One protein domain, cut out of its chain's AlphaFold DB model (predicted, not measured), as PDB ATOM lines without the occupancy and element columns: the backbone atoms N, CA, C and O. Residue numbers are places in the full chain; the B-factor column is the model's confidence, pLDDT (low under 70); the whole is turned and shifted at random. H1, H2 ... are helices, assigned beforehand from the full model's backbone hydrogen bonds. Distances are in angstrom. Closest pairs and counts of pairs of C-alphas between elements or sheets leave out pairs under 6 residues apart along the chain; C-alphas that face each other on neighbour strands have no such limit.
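AT A GLANCE: This is residues 304 to 350 of the 367 residues of an uncharacterized protein of Planctomycetes bacterium HG15A2 (UniProt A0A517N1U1). The picture is a helical hairpin, H1 and H2 side by side and running opposite ways, with a long loop that leaves the far end of H2, swings out beyond the hairpin and folds back to a short third helix, H3, set off from the other two near the end where H1 and H2 are linked. Residues 332 to 338 of that loop stick out. The printed part has 47 residues with three named helices, in the order H1, H2, H3, and no named strand; the class is all helix, meaning that the 26 residues in named elements are helical. The whole is only just compact, close to loose, with a radius of gyration of the C-alphas of 11.2 A, and only just elongated, with spans of 31 by 21 by 16 A.

IN THESE COORDINATES: Find C-alpha 304 at (53.758, 13.420, -33.599), where H1 begins; it covers residues 304 to 312 and is 12.6 A long from first to last C-alpha. Next look at Gly 319, with its C-alpha at (38.572, 12.519, -26.161); from there H2, the longest helix, runs through residues 319 to 328 over 14.6 A. After residues 329 to 343, which hold no named element, comes H3, residues 344 to 350, 9.9 A from first to last C-alpha and ending at C-alpha 350 at (34.523, 7.400, -31.408).

HOW THE PARTS SIT: Begin with H1 and H2, which form a helical hairpin across a short link of 6 residues. They touch, with 4 pairs of C-alphas within 8 A, and the closest C-alphas are those of Trp 309 and Phe 322, 7.3 A apart. Their lines stand at a shallow tilt of 7 degrees, and they run opposite ways. H3 touches no helix: it is apart from H1, and only just apart from H2, the closest C-alphas being 8.4 A apart. In the backbones of H1, H2 and H3, every O i to N i+4 pair is within hydrogen-bond range.

THE WHOLE: Look for the two C-alphas farthest apart at Ser 315 and Ser 334, 32.2 A from each other. The printed part runs from 304 to 350 and has no cut. The link from H2 to H3 is long, with 15 residues between them; their C-alphas lie 7 to 19 A from the mean of the C-alphas, and residues 332 to 338 stand free. The mean pLDDT of the printed part is 73.0. Read the B-factor column from residue 331 to residue 350 and you find the 20 residues under 70; H3 has a mean of 52, against 90 for H1 and 86 for H2.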
ATOM      1  N   LEU A 304      53.223  14.658 -34.165       89.31
ATOM      2  CA  LEU A 304      53.758  13.420 -33.599       89.31
ATOM      3  C   LEU A 304      52.958  13.010 -32.365       89.31
ATOM      4  O   LEU A 304      52.579  11.839 -32.263       89.31
ATOM      5  N   ASP A 305      52.587  13.966 -31.516       90.12
ATOM      6  CA  ASP A 305      51.706  13.719 -30.373       90.12
ATOM      7  C   ASP A 305      50.338  13.237 -30.821       90.12
ATOM      8  O   ASP A 305      49.810  12.273 -30.272       90.12
ATOM      9  N   LEU A 306      49.775  13.824 -31.879       90.62
ATOM     10  CA  LEU A 306      48.494  13.357 -32.403       90.62
ATOM     11  C   LEU A 306      48.550  11.885 -32.839       90.62
ATOM     12  O   LEU A 306      47.579  11.144 -32.655       90.62
ATOM     13  N   ASN A 307      49.678  11.442 -33.400       90.12
ATOM     14  CA  ASN A 307      49.859  10.042 -33.785       90.12
ATOM     15  C   ASN A 307      49.911   9.117 -32.564       90.12
ATOM     16  O   ASN A 307      49.304   8.045 -32.605       90.12
ATOM     17  N   ILE A 308      50.581   9.537 -31.489       88.75
ATOM     18  CA  ILE A 308      50.649   8.794 -30.220       88.75
ATOM     19  C   ILE A 308      49.278   8.768 -29.546       88.75
ATOM     20  O   ILE A 308      48.779   7.718 -29.152       88.75
ATOM     21  N   TRP A 309      48.587   9.906 -29.507       91.44
ATOM     22  CA  TRP A 309      47.213   9.963 -29.032       91.44
ATOM     23  C   TRP A 309      46.313   8.999 -29.797       91.44
ATOM     24  O   TRP A 309      45.548   8.244 -29.200       91.44
ATOM     25  N   SER A 310      46.425   8.992 -31.126       88.81
ATOM     26  CA  SER A 310      45.617   8.117 -31.963       88.81
ATOM     27  C   SER A 310      45.959   6.640 -31.770       88.81
ATOM     28  O   SER A 310      45.064   5.815 -31.977       88.81
ATOM     29  N   SER A 311      47.205   6.282 -31.435       89.44
ATOM     30  CA  SER A 311      47.565   4.890 -31.138       89.44
ATOM     31  C   SER A 311      47.020   4.426 -29.793       89.44
ATOM     32  O   SER A 311      46.643   3.260 -29.671       89.44
ATOM     33  N   ASP A 312      46.918   5.342 -28.833       86.94
ATOM     34  CA  ASP A 312      46.560   5.047 -27.442       86.94
ATOM     35  C   ASP A 312      45.074   5.331 -27.138       86.94
ATOM     36  O   ASP A 312      44.590   5.127 -26.016       86.94
ATOM     37  N   TYR A 313      44.319   5.812 -28.133       88.25
ATOM     38  CA  TYR A 313      42.912   6.151 -27.973       88.25
ATOM     39  C   TYR A 313      42.073   4.926 -27.583       88.25
ATOM     40  O   TYR A 313      41.976   3.934 -28.312       88.25
ATOM     41  N   GLY A 314      41.383   5.034 -26.449       81.81
ATOM     42  CA  GLY A 314      40.530   3.987 -25.895       81.81
ATOM     43  C   GLY A 314      41.255   2.965 -25.014       81.81
ATOM     44  O   GLY A 314      40.571   2.099 -24.462       81.81
ATOM     45  N   SER A 315      42.583   3.058 -24.855       84.19
ATOM     46  CA  SER A 315      43.326   2.371 -23.791       84.19
ATOM     47  C   SER A 315      43.701   3.346 -22.681       84.19
ATOM     48  O   SER A 315      43.082   3.319 -21.620       84.19
ATOM     49  N   ASP A 316      44.651   4.231 -22.970       75.88
ATOM     50  CA  ASP A 316      45.270   5.133 -21.995       75.88
ATOM     51  C   ASP A 316      44.878   6.592 -22.243       75.88
ATOM     52  O   ASP A 316      45.079   7.439 -21.378       75.88
ATOM     53  N   ARG A 317      44.289   6.883 -23.414       83.19
ATOM     54  CA  ARG A 317      43.890   8.233 -23.821       83.19
ATOM     55  C   ARG A 317      42.447   8.293 -24.305       83.19
ATOM     56  O   ARG A 317      41.907   7.344 -24.881       83.19
ATOM     57  N   GLY A 318      41.802   9.424 -24.063       85.56
ATOM     58  CA  GLY A 318      40.405   9.700 -24.361       85.56
ATOM     59  C   GLY A 318      40.203  10.959 -25.198       85.56
ATOM     60  O   GLY A 318      41.137  11.601 -25.674       85.56
ATOM     61  N   GLY A 319      38.933  11.314 -25.405       84.75
ATOM     62  CA  GLY A 319      38.572  12.519 -26.161       84.75
ATOM     63  C   GLY A 319      38.957  13.820 -25.451       84.75
ATOM     64  O   GLY A 319      39.154  14.825 -26.119       84.75
ATOM     65  N   GLU A 320      39.084  13.803 -24.123       84.31
ATOM     66  CA  GLU A 320      39.516  14.968 -23.340       84.31
ATOM     67  C   GLU A 320      40.976  15.330 -23.641       84.31
ATOM     68  O   GLU A 320      41.269  16.500 -23.877       84.31
ATOM     69  N   ASP A 321      41.852  14.331 -23.787       85.25
ATOM     70  CA  ASP A 321      43.260  14.533 -24.163       85.25
ATOM     71  C   ASP A 321      43.409  15.166 -25.543       85.25
ATOM     72  O   ASP A 321      44.292  15.988 -25.758       85.25
ATOM     73  N   PHE A 322      42.519  14.818 -26.478       86.12
ATOM     74  CA  PHE A 322      42.509  15.428 -27.806       86.12
ATOM     75  C   PHE A 322      42.158  16.914 -27.744       86.12
ATOM     76  O   PHE A 322      42.770  17.728 -28.430       86.12
ATOM     77  N   ILE A 323      41.175  17.281 -26.917       86.19
ATOM     78  CA  ILE A 323      40.786  18.683 -26.742       86.19
ATOM     79  C   ILE A 323      41.902  19.469 -26.055       86.19
ATOM     80  O   ILE A 323      42.166  20.599 -26.464       86.19
ATOM     81  N   ALA A 324      42.565  18.877 -25.059       85.06
ATOM     82  CA  ALA A 324      43.746  19.461 -24.433       85.06
ATOM     83  C   ALA A 324      44.854  19.682 -25.477       85.06
ATOM     84  O   ALA A 324      45.287  20.816 -25.667       85.06
ATOM     85  N   TRP A 325      45.220  18.644 -26.244       89.44
ATOM     86  CA  TRP A 325      46.214  18.733 -27.323       89.44
ATOM     87  C   TRP A 325      45.865  19.826 -28.339       89.44
ATOM     88  O   TRP A 325      46.715  20.625 -28.713       89.44
ATOM     89  N   GLN A 326      44.597  19.941 -28.738       86.75
ATOM     90  CA  GLN A 326      44.166  20.959 -29.698       86.75
ATOM     91  C   GLN A 326      44.362  22.394 -29.172       86.75
ATOM     92  O   GLN A 326      44.593  23.313 -29.961       86.75
ATOM     93  N   ARG A 327      44.250  22.609 -27.854       86.00
ATOM     94  CA  ARG A 327      44.443  23.924 -27.215       86.00
ATOM     95  C   ARG A 327      45.915  24.291 -27.077       86.00
ATOM     96  O   ARG A 327      46.244  25.475 -27.132       86.00
ATOM     97  N   THR A 328      46.771  23.295 -26.891       84.94
ATOM     98  CA  THR A 328      48.204  23.469 -26.639       84.94
ATOM     99  C   THR A 328      49.068  23.249 -27.880       84.94
ATOM    100  O   THR A 328      50.248  23.580 -27.832       84.94
ATOM    101  N   TYR A 329      48.496  22.774 -28.993       85.81
ATOM    102  CA  TYR A 329      49.189  22.533 -30.260       85.81
ATOM    103  C   TYR A 329      49.998  23.751 -30.716       85.81
ATOM    104  O   TYR A 329      49.455  24.827 -31.002       85.81
ATOM    105  N   ARG A 330      51.312  23.559 -30.809       79.25
ATOM    106  CA  ARG A 330      52.299  24.558 -31.220       79.25
ATOM    107  C   ARG A 330      53.241  23.893 -32.223       79.25
ATOM    108  O   ARG A 330      54.266  23.349 -31.820       79.25
ATOM    109  N   PRO A 331      52.920  23.922 -33.528       67.00
ATOM    110  CA  PRO A 331      53.761  23.263 -34.507       67.00
ATOM    111  C   PRO A 331      55.132  23.952 -34.554       67.00
ATOM    112  O   PRO A 331      55.207  25.177 -34.376       67.00
ATOM    113  N   PRO A 332      56.215  23.214 -34.854       60.84
ATOM    114  CA  PRO A 332      57.523  23.810 -35.077       60.84
ATOM    115  C   PRO A 332      57.422  24.947 -36.101       60.84
ATOM    116  O   PRO A 332      56.717  24.824 -37.105       60.84
ATOM    117  N   LEU A 333      58.160  26.044 -35.897       59.25
ATOM    118  CA  LEU A 333      58.116  27.245 -36.755       59.25
ATOM    119  C   LEU A 333      58.365  26.963 -38.256       59.25
ATOM    120  O   LEU A 333      58.047  27.792 -39.108       59.25
ATOM    121  N   SER A 334      58.916  25.794 -38.597       54.94
ATOM    122  CA  SER A 334      59.127  25.308 -39.963       54.94
ATOM    123  C   SER A 334      57.873  24.735 -40.650       54.94
ATOM    124  O   SER A 334      57.883  24.596 -41.873       54.94
ATOM    125  N   ASN A 335      56.793  24.454 -39.912       50.09
ATOM    126  CA  ASN A 335      55.561  23.824 -40.393       50.09
ATOM    127  C   ASN A 335      54.317  24.591 -39.909       50.09
ATOM    128  O   ASN A 335      53.578  24.144 -39.040       50.09
ATOM    129  N   VAL A 336      54.015  25.740 -40.522       45.38
ATOM    130  CA  VAL A 336      52.718  26.419 -40.321       45.38
ATOM    131  C   VAL A 336      51.631  25.686 -41.127       45.38
ATOM    132  O   VAL A 336      51.131  26.186 -42.135       45.38
ATOM    133  N   ALA A 337      51.305  24.455 -40.735       51.06
ATOM    134  CA  ALA A 337      50.091  23.771 -41.166       51.06
ATOM    135  C   ALA A 337      48.964  24.107 -40.175       51.06
ATOM    136  O   ALA A 337      49.200  24.273 -38.982       51.06
ATOM    137  N   GLY A 338      47.737  24.293 -40.673       55.47
ATOM    138  CA  GLY A 338      46.585  24.551 -39.803       55.47
ATOM    139  C   GLY A 338      46.326  23.365 -38.872       55.47
ATOM    140  O   GLY A 338      46.555  22.232 -39.282       55.47
ATOM    141  N   VAL A 339      45.833  23.644 -37.659       58.69
ATOM    142  CA  VAL A 339      45.485  22.640 -36.636       58.69
ATOM    143  C   VAL A 339      44.719  21.472 -37.283       58.69
ATOM    144  O   VAL A 339      43.630  21.702 -37.826       58.69
ATOM    145  N   PRO A 340      45.274  20.247 -37.295       61.00
ATOM    146  CA  PRO A 340      44.625  19.101 -37.916       61.00
ATOM    147  C   PRO A 340      43.289  18.766 -37.240       61.00
ATOM    148  O   PRO A 340      43.235  18.441 -36.058       61.00
ATOM    149  N   GLU A 341      42.197  18.791 -38.005       56.69
ATOM    150  CA  GLU A 341      40.920  18.219 -37.568       56.69
ATOM    151  C   GLU A 341      40.985  16.684 -37.686       56.69
ATOM    152  O   GLU A 341      41.457  16.168 -38.711       56.69
ATOM    153  N   PRO A 342      40.483  15.916 -36.700       55.25
ATOM    154  CA  PRO A 342      40.493  14.467 -36.780       55.25
ATOM    155  C   PRO A 342      39.627  14.047 -37.967       55.25
ATOM    156  O   PRO A 342      38.479  14.478 -38.123       55.25
ATOM    157  N   THR A 343      40.178  13.205 -38.844       61.25
ATOM    158  CA  THR A 343      39.449  12.766 -40.039       61.25
ATOM    159  C   THR A 343      38.108  12.137 -39.648       61.25
ATOM    160  O   THR A 343      37.973  11.485 -38.611       61.25
ATOM    161  N   THR A 344      37.091  12.287 -40.496       52.03
ATOM    162  CA  THR A 344      35.726  11.778 -40.259       52.03
ATOM    163  C   THR A 344      35.664  10.282 -39.916       52.03
ATOM    164  O   THR A 344      34.695   9.840 -39.299       52.03
ATOM    165  N   LEU A 345      36.695   9.501 -40.251       49.62
ATOM    166  CA  LEU A 345      36.865   8.101 -39.843       49.62
ATOM    167  C   LEU A 345      37.111   7.937 -38.333       49.62
ATOM    168  O   LEU A 345      36.493   7.064 -37.723       49.62
ATOM    169  N   VAL A 346      37.933   8.793 -37.722       55.25
ATOM    170  CA  VAL A 346      38.226   8.778 -36.277       55.25
ATOM    171  C   VAL A 346      36.974   9.163 -35.487       55.25
ATOM    172  O   VAL A 346      36.545   8.421 -34.607       55.25
ATOM    173  N   LEU A 347      36.286  10.238 -35.888       53.22
ATOM    174  CA  LEU A 347      34.997  10.644 -35.305       53.22
ATOM    175  C   LEU A 347      33.921   9.545 -35.407       53.22
ATOM    176  O   LEU A 347      33.138   9.341 -34.476       53.22
ATOM    177  N   SER A 348      33.904   8.793 -36.512       49.75
ATOM    178  CA  SER A 348      32.980   7.666 -36.700       49.75
ATOM    179  C   SER A 348      33.315   6.474 -35.790       49.75
ATOM    180  O   SER A 348      32.405   5.800 -35.298       49.75
ATOM    181  N   ALA A 349      34.600   6.227 -35.520       52.59
ATOM    182  CA  ALA A 349      35.053   5.213 -34.568       52.59
ATOM    183  C   ALA A 349      34.714   5.603 -33.113       52.59
ATOM    184  O   ALA A 349      34.176   4.779 -32.370       52.59
ATOM    185  N   MET A 350      34.898   6.875 -32.734       54.00
ATOM    186  CA  MET A 350      34.523   7.400 -31.408       54.00
ATOM    187  C   MET A 350      33.016   7.270 -31.133       54.00
ATOM    188  O   MET A 350      32.594   6.835 -30.055       54.00
TER     189      MET A 350